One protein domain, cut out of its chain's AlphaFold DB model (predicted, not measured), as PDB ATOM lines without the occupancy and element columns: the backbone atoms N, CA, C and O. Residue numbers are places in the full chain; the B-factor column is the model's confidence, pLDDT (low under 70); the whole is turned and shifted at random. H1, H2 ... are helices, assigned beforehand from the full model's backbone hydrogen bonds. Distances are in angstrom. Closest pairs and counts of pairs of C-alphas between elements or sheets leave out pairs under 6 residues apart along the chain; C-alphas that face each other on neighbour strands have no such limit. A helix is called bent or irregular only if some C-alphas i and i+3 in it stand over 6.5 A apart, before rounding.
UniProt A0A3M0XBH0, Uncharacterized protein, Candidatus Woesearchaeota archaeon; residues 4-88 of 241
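What this domain is: This is residues 4 to 88 of the 241 residues of an uncharacterized protein of Candidatus Woesearchaeota archaeon (UniProt A0A3M0XBH0). Four longer helices are set in a lozenge: H4 lies between H2 on one side and H5 on the other and packs on both, while H1 runs across from H4 over the groove between H2 and H5. The short helix H3 sits by the start of H4 and packs on H5, and residues 39 to 44 stick out at the far end of H2. The printed part has 85 residues with five named helices, H1 to H5 in that order, and no named strand; its class is all helix. It is compact, with a radius of gyration of the C-alphas of 12.6 A, and spans 36 by 26 by 19 A.

How they stand to each other: Start with H1, residues 4 to 16, and H2, residues 21 to 40, a helical hairpin at a shallow tilt of 21 degrees, opposite ways. They only just touch, with 3 pairs of C-alphas within 8 A, the closest those of Leu 10 and Phe 27 at 7.6 A. H2 has a kink of 32 degrees near residue 28 and is irregular: C-alphas 22 and 25 are 7.9 A apart. Residues 28 to 35 of H2 touch H4, residues 56 to 65, at a shallow tilt of 32 degrees, opposite ways; the closest C-alphas, of Leu 31 and Pro 57, are 6.1 A apart. H1, H2 and H4 form an up-and-down bundle, each running against the one before it, though H1 and H4 are close but not clearly touching, with C-alphas of Val 7 and Tyr 56 closest at 7.2 A. H4 makes a second helical hairpin with H5, residues 72 to 86, at a steep tilt of 42 degrees; look at the closest C-alphas, of Tyr 56 and Ser 79, 5.2 A apart. H3, residues 51 to 54, touches H5, with C-alphas of Asp 52 and Gly 80 closest at 5.8 A. H2 and H5 are apart. In H1 every O i to N i+4 pair is within hydrogen-bond range; H2 has 13 of 16, H4 5 of 6 and H5 10 of 11, and H3 is too short for such a pair.

Where its parts are: Find C-alpha 4 at (179.738, 198.099, 164.314), where H1 begins its 18.3 A. H2 runs 29.4 A from C-alpha 21 at (157.947, 197.863, 151.059). H3 covers 5.0 A and H4 12.3 A. H5 runs 21.8 A to C-alpha 86 at (185.776, 216.178, 159.334).

The domain as a whole: The farthest C-alphas, of Asn 22 and Ser 88, are 40.1 A apart. The printed part has no cut and no long link. Mean pLDDT of the printed part is 74.6; look for values under 70 at residues 17 to 24, 39 to 46, 48 to 52, 68 to 70 and 82 to 88.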
ATOM      1  N   ASP A   4     179.199 198.461 165.634       82.94
ATOM      2  CA  ASP A   4     179.738 198.099 164.314       82.94
ATOM      3  C   ASP A   4     179.131 196.807 163.742       82.94
ATOM      4  O   ASP A   4     178.872 196.723 162.548       82.94
ATOM      5  N   VAL A   5     178.815 195.820 164.592       87.44
ATOM      6  CA  VAL A   5     178.228 194.539 164.153       87.44
ATOM      7  C   VAL A   5     176.815 194.724 163.595       87.44
ATOM      8  O   VAL A   5     176.422 194.015 162.673       87.44
ATOM      9  N   GLU A   6     176.039 195.659 164.144       88.00
ATOM     10  CA  GLU A   6     174.711 195.973 163.609       88.00
ATOM     11  C   GLU A   6     174.797 196.883 162.372       88.00
ATOM     12  O   GLU A   6     173.993 196.732 161.455       88.00
ATOM     13  N   VAL A   7     175.802 197.765 162.289       85.81
ATOM     14  CA  VAL A   7     176.091 198.545 161.071       85.81
ATOM     15  C   VAL A   7     176.473 197.636 159.898       85.81
ATOM     16  O   VAL A   7     175.918 197.785 158.809       85.81
ATOM     17  N   ASP A   8     177.339 196.646 160.116       88.12
ATOM     18  CA  ASP A   8     177.713 195.674 159.081       88.12
ATOM     19  C   ASP A   8     176.517 194.813 158.634       88.12
ATOM     20  O   ASP A   8     176.412 194.467 157.456       88.12
ATOM     21  N   ARG A   9     175.568 194.517 159.536       87.06
ATOM     22  CA  ARG A   9     174.299 193.860 159.174       87.06
ATOM     23  C   ARG A   9     173.409 194.747 158.314       87.06
ATOM     24  O   ARG A   9     172.878 194.246 157.333       87.06
ATOM     25  N   LEU A  10     173.283 196.041 158.625       86.69
ATOM     26  CA  LEU A  10     172.546 196.974 157.764       86.69
ATOM     27  C   LEU A  10     173.176 197.067 156.365       86.69
ATOM     28  O   LEU A  10     172.446 197.096 155.378       86.69
ATOM     29  N   ARG A  11     174.515 197.065 156.261       86.50
ATOM     30  CA  ARG A  11     175.220 197.022 154.966       86.50
ATOM     31  C   ARG A  11     174.906 195.732 154.196       86.50
ATOM     32  O   ARG A  11     174.607 195.795 153.007       86.50
ATOM     33  N   ALA A  12     174.926 194.579 154.868       86.00
ATOM     34  CA  ALA A  12     174.588 193.288 154.263       86.00
ATOM     35  C   ALA A  12     173.113 193.204 153.822       86.00
ATOM     36  O   ALA A  12     172.840 192.765 152.709       86.00
ATOM     37  N   ASP A  13     172.177 193.686 154.649       84.31
ATOM     38  CA  ASP A  13     170.746 193.757 154.326       84.31
ATOM     39  C   ASP A  13     170.509 194.532 153.013       84.31
ATOM     40  O   ASP A  13     169.743 194.080 152.161       84.31
ATOM     41  N   ILE A  14     171.183 195.680 152.838       81.19
ATOM     42  CA  ILE A  14     171.118 196.504 151.619       81.19
ATOM     43  C   ILE A  14     171.751 195.784 150.419       81.19
ATOM     44  O   ILE A  14     171.182 195.791 149.329       81.19
ATOM     45  N   ALA A  15     172.917 195.161 150.606       81.94
ATOM     46  CA  ALA A  15     173.630 194.462 149.537       81.94
ATOM     47  C   ALA A  15     172.841 193.258 148.986       81.94
ATOM     48  O   ALA A  15     172.844 193.020 147.778       81.94
ATOM     49  N   ASP A  16     172.144 192.523 149.858       74.81
ATOM     50  CA  ASP A  16     171.353 191.353 149.473       74.81
ATOM     51  C   ASP A  16     169.999 191.724 148.839       74.81
ATOM     52  O   ASP A  16     169.439 190.914 148.088       74.81
ATOM     53  N   ARG A  17     169.420 192.899 149.157       67.12
ATOM     54  CA  ARG A  17     168.087 193.312 148.671       67.12
ATOM     55  C   ARG A  17     167.943 194.835 148.489       67.12
ATOM     56  O   ARG A  17     168.013 195.565 149.481       67.12
ATOM     57  N   PRO A  18     167.576 195.321 147.282       63.66
ATOM     58  CA  PRO A  18     167.164 196.712 147.110       63.66
ATOM     59  C   PRO A  18     165.895 197.011 147.924       63.66
ATOM     60  O   PRO A  18     165.041 196.137 148.126       63.66
ATOM     61  N   PHE A  19     165.780 198.252 148.402       62.66
ATOM     62  CA  PHE A  19     164.741 198.672 149.341       62.66
ATOM     63  C   PHE A  19     163.337 198.406 148.781       62.66
ATOM     64  O   PHE A  19     162.946 198.934 147.742       62.66
ATOM     65  N   SER A  20     162.564 197.580 149.485       61.91
ATOM     66  CA  SER A  20     161.197 197.209 149.107       61.91
ATOM     67  C   SER A  20     160.250 197.390 150.289       61.91
ATOM     68  O   SER A  20     160.675 197.336 151.442       61.91
ATOM     69  N   GLU A  21     158.957 197.581 150.021       57.38
ATOM     70  CA  GLU A  21     157.947 197.863 151.059       57.38
ATOM     71  C   GLU A  21     157.912 196.801 152.176       57.38
ATOM     72  O   GLU A  21     157.741 197.123 153.348       57.38
ATOM     73  N   ASN A  22     158.200 195.541 151.840       55.25
ATOM     74  CA  ASN A  22     158.239 194.423 152.791       55.25
ATOM     75  C   ASN A  22     159.469 194.417 153.722       55.25
ATOM     76  O   ASN A  22     159.527 193.618 154.650       55.25
ATOM     77  N   MET A  23     160.465 195.269 153.470       62.47
ATOM     78  CA  MET A  23     161.688 195.385 154.271       62.47
ATOM     79  C   MET A  23     161.542 196.402 155.419       62.47
ATOM     80  O   MET A  23     162.434 196.521 156.254       62.47
ATOM     81  N   GLN A  24     160.442 197.165 155.449       68.62
ATOM     82  CA  GLN A  24     160.420 198.478 156.094       68.62
ATOM     83  C   GLN A  24     160.405 198.481 157.631       68.62
ATOM     84  O   GLN A  24     161.135 199.294 158.185       68.62
ATOM     85  N   SER A  25     159.638 197.637 158.337       74.19
ATOM     86  CA  SER A  25     159.521 197.773 159.812       74.19
ATOM     87  C   SER A  25     160.823 197.400 160.527       74.19
ATOM     88  O   SER A  25     161.515 198.278 161.040       74.19
ATOM     89  N   ASP A  26     161.225 196.127 160.476       83.31
ATOM     90  CA  ASP A  26     162.396 195.605 161.190       83.31
ATOM     91  C   ASP A  26     163.694 196.359 160.852       83.31
ATOM     92  O   ASP A  26     164.506 196.633 161.739       83.31
ATOM     93  N   PHE A  27     163.908 196.710 159.578       85.69
ATOM     94  CA  PHE A  27     165.100 197.444 159.148       85.69
ATOM     95  C   PHE A  27     165.117 198.872 159.711       85.69
ATOM     96  O   PHE A  27     166.136 199.317 160.242       85.69
ATOM     97  N   VAL A  28     163.989 199.590 159.638       85.56
ATOM     98  CA  VAL A  28     163.890 200.972 160.130       85.56
ATOM     99  C   VAL A  28     163.919 201.029 161.658       85.56
ATOM    100  O   VAL A  28     164.524 201.943 162.218       85.56
ATOM    101  N   GLU A  29     163.343 200.047 162.348       86.94
ATOM    102  CA  GLU A  29     163.431 199.920 163.806       86.94
ATOM    103  C   GLU A  29     164.878 199.686 164.266       86.94
ATOM    104  O   GLU A  29     165.356 200.398 165.155       86.94
ATOM    105  N   ARG A  30     165.625 198.777 163.612       88.81
ATOM    106  CA  ARG A  30     167.070 198.593 163.861       88.81
ATOM    107  C   ARG A  30     167.864 199.880 163.615       88.81
ATOM    108  O   ARG A  30     168.702 200.254 164.435       88.81
ATOM    109  N   LEU A  31     167.584 200.567 162.507       87.88
ATOM    110  CA  LEU A  31     168.256 201.805 162.117       87.88
ATOM    111  C   LEU A  31     168.034 202.938 163.132       87.88
ATOM    112  O   LEU A  31     168.990 203.601 163.537       87.88
ATOM    113  N   ASN A  32     166.790 203.137 163.572       85.56
ATOM    114  CA  ASN A  32     166.449 204.144 164.575       85.56
ATOM    115  C   ASN A  32     167.105 203.820 165.929       85.56
ATOM    116  O   ASN A  32     167.691 204.705 166.542       85.56
ATOM    117  N   CYS A  33     167.103 202.548 166.346       86.38
ATOM    118  CA  CYS A  33     167.760 202.103 167.579       86.38
ATOM    119  C   CYS A  33     169.268 202.431 167.599       86.38
ATOM    120  O   CYS A  33     169.796 202.869 168.621       86.38
ATOM    121  N   LEU A  34     169.969 202.292 166.466       84.25
ATOM    122  CA  LEU A  34     171.381 202.687 166.356       84.25
ATOM    123  C   LEU A  34     171.585 204.203 166.489       84.25
ATOM    124  O   LEU A  34     172.515 204.635 167.173       84.25
ATOM    125  N   ILE A  35     170.707 205.006 165.883       81.56
ATOM    126  CA  ILE A  35     170.725 206.470 166.016       81.56
ATOM    127  C   ILE A  35     170.478 206.876 167.480       81.56
ATOM    128  O   ILE A  35     171.234 207.678 168.032       81.56
ATOM    129  N   ASP A  36     169.495 206.272 168.149       80.25
ATOM    130  CA  ASP A  36     169.189 206.542 169.556       80.25
ATOM    131  C   ASP A  36     170.342 206.135 170.485       80.25
ATOM    132  O   ASP A  36     170.700 206.880 171.398       80.25
ATOM    133  N   VAL A  37     170.975 204.981 170.249       79.12
ATOM    134  CA  VAL A  37     172.154 204.534 171.013       79.12
ATOM    135  C   VAL A  37     173.321 205.510 170.855       79.12
ATOM    136  O   VAL A  37     174.003 205.807 171.835       79.12
ATOM    137  N   PHE A  38     173.527 206.071 169.662       72.19
ATOM    138  CA  PHE A  38     174.532 207.108 169.430       72.19
ATOM    139  C   PHE A  38     174.262 208.376 170.251       72.19
ATOM    140  O   PHE A  38     175.189 208.874 170.893       72.19
ATOM    141  N   TYR A  39     173.022 208.877 170.287       66.19
ATOM    142  CA  TYR A  39     172.662 210.058 171.085       66.19
ATOM    143  C   TYR A  39     172.752 209.820 172.590       66.19
ATOM    144  O   TYR A  39     173.364 210.619 173.295       66.19
ATOM    145  N   ASN A  40     172.205 208.706 173.074       69.44
ATOM    146  CA  ASN A  40     172.191 208.377 174.501       69.44
ATOM    147  C   ASN A  40     173.579 208.019 175.065       69.44
ATOM    148  O   ASN A  40     173.732 207.954 176.282       69.44
ATOM    149  N   SER A  41     174.586 207.795 174.209       61.19
ATOM    150  CA  SER A  41     175.966 207.540 174.648       61.19
ATOM    151  C   SER A  41     176.773 208.814 174.918       61.19
ATOM    152  O   SER A  41     177.769 208.728 175.630       61.19
ATOM    153  N   VAL A  42     176.359 209.992 174.414       56.47
ATOM    154  CA  VAL A  42     177.057 211.273 174.668       56.47
ATOM    155  C   VAL A  42     177.161 211.485 176.185       56.47
ATOM    156  O   VAL A  42     176.123 211.589 176.840       56.47
ATOM    157  N   PRO A  43     178.366 211.541 176.783       55.09
ATOM    158  CA  PRO A  43     179.642 212.000 176.215       55.09
ATOM    159  C   PRO A  43     180.460 211.005 175.365       55.09
ATOM    160  O   PRO A  43     181.221 211.430 174.501       55.09
ATOM    161  N   GLU A  44     180.353 209.701 175.589       59.97
ATOM    162  CA  GLU A  44     181.262 208.690 175.031       59.97
ATOM    163  C   GLU A  44     180.780 208.117 173.678       59.97
ATOM    164  O   GLU A  44     179.625 208.271 173.269       59.97
ATOM    165  N   LEU A  45     181.683 207.465 172.932       58.97
ATOM    166  CA  LEU A  45     181.285 206.688 171.751       58.97
ATOM    167  C   LEU A  45     180.555 205.405 172.196       58.97
ATOM    168  O   LEU A  45     180.964 204.808 173.194       58.97
ATOM    169  N   PRO A  46     179.528 204.937 171.457       68.75
ATOM    170  CA  PRO A  46     178.865 203.671 171.765       68.75
ATOM    171  C   PRO A  46     179.839 202.486 171.811       68.75
ATOM    172  O   PRO A  46     180.841 202.450 171.092       68.75
ATOM    173  N   GLU A  47     179.524 201.477 172.628       72.25
ATOM    174  CA  GLU A  47     180.389 200.309 172.815       72.25
ATOM    175  C   GLU A  47     180.645 199.570 171.486       72.25
ATOM    176  O   GLU A  47     179.738 199.018 170.852       72.25
ATOM    177  N   GLY A  48     181.915 199.539 171.070       67.44
ATOM    178  CA  GLY A  48     182.321 198.920 169.810       67.44
ATOM    179  C   GLY A  48     181.829 199.667 168.567       67.44
ATOM    180  O   GLY A  48     181.529 199.011 167.573       67.44
ATOM    181  N   ALA A  49     181.704 200.996 168.638       68.56
ATOM    182  CA  ALA A  49     181.567 201.867 167.473       68.56
ATOM    183  C   ALA A  49     182.941 202.354 166.988       68.56
ATOM    184  O   ALA A  49     183.701 202.955 167.753       68.56
ATOM    185  N   SER A  50     183.235 202.157 165.707       67.81
ATOM    186  CA  SER A  50     184.304 202.865 165.004       67.81
ATOM    187  C   SER A  50     183.790 204.191 164.444       67.81
ATOM    188  O   SER A  50     182.605 204.350 164.143       67.81
ATOM    189  N   LEU A  51     184.690 205.165 164.285       61.12
ATOM    190  CA  LEU A  51     184.342 206.464 163.704       61.12
ATOM    191  C   LEU A  51     183.830 206.332 162.258       61.12
ATOM    192  O   LEU A  51     182.926 207.071 161.870       61.12
ATOM    193  N   ASP A  52     184.363 205.375 161.487       62.34
ATOM    194  CA  ASP A  52     183.989 205.127 160.084       62.34
ATOM    195  C   ASP A  52     182.519 204.701 159.942       62.34
ATOM    196  O   ASP A  52     181.812 205.137 159.032       62.34
ATOM    197  N   ASN A  53     182.030 203.897 160.888       70.25
ATOM    198  CA  ASN A  53     180.650 203.421 160.924       70.25
ATOM    199  C   ASN A  53     179.694 204.387 161.640       70.25
ATOM    200  O   ASN A  53     178.478 204.262 161.498       70.25
ATOM    201  N   VAL A  54     180.199 205.365 162.399       70.50
ATOM    202  CA  VAL A  54     179.361 206.187 163.287       70.50
ATOM    203  C   VAL A  54     178.383 207.106 162.540       70.50
ATOM    204  O   VAL A  54     177.304 207.403 163.048       70.50
ATOM    205  N   PHE A  55     178.727 207.513 161.313       72.81
ATOM    206  CA  PHE A  55     177.848 208.294 160.433       72.81
ATOM    207  C   PHE A  55     176.962 207.426 159.521       72.81
ATOM    208  O   PHE A  55     175.995 207.933 158.950       72.81
ATOM    209  N   TYR A  56     177.236 206.122 159.420       80.38
ATOM    210  CA  TYR A  56     176.570 205.199 158.495       80.38
ATOM    211  C   TYR A  56     175.038 205.121 158.685       80.38
ATOM    212  O   TYR A  56     174.314 205.257 157.692       80.38
ATOM    213  N   PRO A  57     174.491 205.026 159.922       82.31
ATOM    214  CA  PRO A  57     173.039 205.030 160.133       82.31
ATOM    215  C   PRO A  57     172.358 206.314 159.642       82.31
ATOM    216  O   PRO A  57     171.257 206.271 159.096       82.31
ATOM    217  N   PHE A  58     173.019 207.466 159.783       82.06
ATOM    218  CA  PHE A  58     172.477 208.762 159.369       82.06
ATOM    219  C   PHE A  58     172.393 208.888 157.845       82.06
ATOM    220  O   PHE A  58     171.397 209.392 157.320       82.06
ATOM    221  N   VAL A  59     173.410 208.383 157.137       82.81
ATOM    222  CA  VAL A  59     173.433 208.350 155.669       82.81
ATOM    223  C   VAL A  59     172.389 207.374 155.135       82.81
ATOM    224  O   VAL A  59     171.578 207.791 154.312       82.81
ATOM    225  N   ILE A  60     172.312 206.134 155.641       84.69
ATOM    226  CA  ILE A  60     171.245 205.186 155.259       84.69
ATOM    227  C   ILE A  60     169.866 205.817 155.468       84.69
ATOM    228  O   ILE A  60     169.022 205.779 154.571       84.69
ATOM    229  N   ARG A  61     169.635 206.430 156.634       84.94
ATOM    230  CA  ARG A  61     168.342 207.021 156.984       84.94
ATOM    231  C   ARG A  61     167.896 208.071 155.967       84.94
ATOM    232  O   ARG A  61     166.751 208.017 155.524       84.94
ATOM    233  N   LYS A  62     168.774 209.004 155.585       83.62
ATOM    234  CA  LYS A  62     168.412 210.105 154.677       83.62
ATOM    235  C   LYS A  62     168.543 209.768 153.191       83.62
ATOM    236  O   LYS A  62     167.728 210.243 152.410       83.62
ATOM    237  N   VAL A  63     169.527 208.965 152.791       82.00
ATOM    238  CA  VAL A  63     169.842 208.697 151.374       82.00
ATOM    239  C   VAL A  63     169.132 207.451 150.838       82.00
ATOM    240  O   VAL A  63     168.618 207.487 149.722       82.00
ATOM    241  N   TYR A  64     169.074 206.374 151.626       81.06
ATOM    242  CA  TYR A  64     168.499 205.089 151.212       81.06
ATOM    243  C   TYR A  64     167.009 205.009 151.585       81.06
ATOM    244  O   TYR A  64     166.144 204.959 150.716       81.06
ATOM    245  N   VAL A  65     166.690 205.120 152.882       81.50
ATOM    246  CA  VAL A  65     165.321 204.941 153.411       81.50
ATOM    247  C   VAL A  65     164.387 206.096 153.038       81.50
ATOM    248  O   VAL A  65     163.353 205.876 152.417       81.50
ATOM    249  N   GLU A  66     164.725 207.335 153.414       81.50
ATOM    250  CA  GLU A  66     163.898 208.520 153.110       81.50
ATOM    251  C   GLU A  66     164.135 209.083 151.700       81.50
ATOM    252  O   GLU A  66     163.394 209.951 151.239       81.50
ATOM    253  N   GLY A  67     165.198 208.630 151.040       71.69
ATOM    254  CA  GLY A  67     165.614 209.106 149.727       71.69
ATOM    255  C   GLY A  67     165.150 208.244 148.553       71.69
ATOM    256  O   GLY A  67     165.173 208.713 147.420       71.69
ATOM    257  N   SER A  68     164.739 206.997 148.813       66.69
ATOM    258  CA  SER A  68     164.481 205.982 147.779       66.69
ATOM    259  C   SER A  68     165.683 205.705 146.860       66.69
ATOM    260  O   SER A  68     165.501 205.220 145.747       66.69
ATOM    261  N   GLY A  69     166.905 206.011 147.311       64.94
ATOM    262  CA  GLY A  69     168.125 205.638 146.601       64.94
ATOM    263  C   GLY A  69     168.399 204.143 146.734       64.94
ATOM    264  O   GLY A  69     168.226 203.584 147.812       64.94
ATOM    265  N   ASP A  70     168.850 203.513 145.655       67.12
ATOM    266  CA  ASP A  70     169.187 202.088 145.558       67.12
ATOM    267  C   ASP A  70     170.704 201.822 145.437       67.12
ATOM    268  O   ASP A  70     171.155 200.695 145.642       67.12
ATOM    269  N   ASP A  71     171.510 202.855 145.172       75.62
ATOM    270  CA  ASP A  71     172.969 202.754 145.042       75.62
ATOM    271  C   ASP A  71     173.684 202.688 146.412       75.62
ATOM    272  O   ASP A  71     174.019 203.703 147.038       75.62
ATOM    273  N   LEU A  72     173.955 201.458 146.866       80.69
ATOM    274  CA  LEU A  72     174.790 201.164 148.039       80.69
ATOM    275  C   LEU A  72     176.200 201.768 147.930       80.69
ATOM    276  O   LEU A  72     176.750 202.214 148.937       80.69
ATOM    277  N   GLY A  73     176.775 201.836 146.726       85.88
ATOM    278  CA  GLY A  73     178.091 202.427 146.499       85.88
ATOM    279  C   GLY A  73     178.125 203.903 146.890       85.88
ATOM    280  O   GLY A  73     179.094 204.356 147.502       85.88
ATOM    281  N   VAL A  74     177.044 204.648 146.639       87.31
ATOM    282  CA  VAL A  74     176.915 206.036 147.113       87.31
ATOM    283  C   VAL A  74     176.759 206.108 148.635       87.31
ATOM    284  O   VAL A  74     177.368 206.974 149.264       87.31
ATOM    285  N   VAL A  75     175.989 205.206 149.251       85.88
ATOM    286  CA  VAL A  75     175.820 205.155 150.718       85.88
ATOM    287  C   VAL A  75     177.156 204.884 151.423       85.88
ATOM    288  O   VAL A  75     177.518 205.615 152.353       85.88
ATOM    289  N   ASP A  76     177.910 203.886 150.961       85.75
ATOM    290  CA  ASP A  76     179.244 203.555 151.472       85.75
ATOM    291  C   ASP A  76     180.237 204.705 151.222       85.75
ATOM    292  O   ASP A  76     180.964 205.103 152.141       85.75
ATOM    293  N   TYR A  77     180.221 205.311 150.026       87.88
ATOM    294  CA  TYR A  77     181.070 206.458 149.698       87.88
ATOM    295  C   TYR A  77     180.803 207.642 150.633       87.88
ATOM    296  O   TYR A  77     181.712 208.096 151.330       87.88
ATOM    297  N   LEU A  78     179.563 208.136 150.696       85.38
ATOM    298  CA  LEU A  78     179.226 209.315 151.497       85.38
ATOM    299  C   LEU A  78     179.574 209.106 152.972       85.38
ATOM    300  O   LEU A  78     180.217 209.971 153.566       85.38
ATOM    301  N   SER A  79     179.243 207.945 153.539       78.75
ATOM    302  CA  SER A  79     179.521 207.634 154.945       78.75
ATOM    303  C   SER A  79     181.012 207.718 155.287       78.75
ATOM    304  O   SER A  79     181.388 208.437 156.215       78.75
ATOM    305  N   GLY A  80     181.876 207.069 154.496       73.62
ATOM    306  CA  GLY A  80     183.324 207.108 154.720       73.62
ATOM    307  C   GLY A  80     183.951 208.482 154.440       73.62
ATOM    308  O   GLY A  80     184.910 208.886 155.103       73.62
ATOM    309  N   ARG A  81     183.417 209.246 153.475       74.62
ATOM    310  CA  ARG A  81     183.948 210.582 153.144       74.62
ATOM    311  C   ARG A  81     183.537 211.663 154.150       74.62
ATOM    312  O   ARG A  81     184.342 212.569 154.372       74.62
ATOM    313  N   ILE A  82     182.358 211.558 154.778       66.75
ATOM    314  CA  ILE A  82     181.891 212.487 155.829       66.75
ATOM    315  C   ILE A  82     182.940 212.587 156.942       66.75
ATOM    316  O   ILE A  82     183.434 213.679 157.230       66.75
ATOM    317  N   LEU A  83     183.344 211.445 157.511       59.50
ATOM    318  CA  LEU A  83     184.357 211.414 158.566       59.50
ATOM    319  C   LEU A  83     185.710 211.941 158.069       59.50
ATOM    320  O   LEU A  83     186.299 212.820 158.699       59.50
ATOM    321  N   ALA A  84     186.185 211.447 156.921       61.19
ATOM    322  CA  ALA A  84     187.488 211.830 156.383       61.19
ATOM    323  C   ALA A  84     187.613 213.348 156.155       61.19
ATOM    324  O   ALA A  84     188.687 213.918 156.369       61.19
ATOM    325  N   ARG A  85     186.526 214.030 155.754       61.03
ATOM    326  CA  ARG A  85     186.533 215.493 155.640       61.03
ATOM    327  C   ARG A  85     186.530 216.168 157.003       61.03
ATOM    328  O   ARG A  85     187.231 217.174 157.147       61.03
ATOM    329  N   PHE A  86     185.795 215.640 157.978       51.22
ATOM    330  CA  PHE A  86     185.776 216.178 159.334       51.22
ATOM    331  C   PHE A  86     187.162 216.168 159.980       51.22
ATOM    332  O   PHE A  86     187.623 217.231 160.399       51.22
ATOM    333  N   SER A  87     187.884 215.051 159.941       42.69
ATOM    334  CA  SER A  87     189.247 214.962 160.489       42.69
ATOM    335  C   SER A  87     190.289 215.818 159.741       42.69
ATOM    336  O   SER A  87     191.426 215.950 160.192       42.69
ATOM    337  N   SER A  88     189.941 216.412 158.592       48.53
ATOM    338  CA  SER A  88     190.871 217.196 157.770       48.53
ATOM    339  C   SER A  88     190.788 218.708 158.048       48.53
ATOM    340  O   SER A  88     189.770 219.362 157.810       48.53
TER     341      SER A  88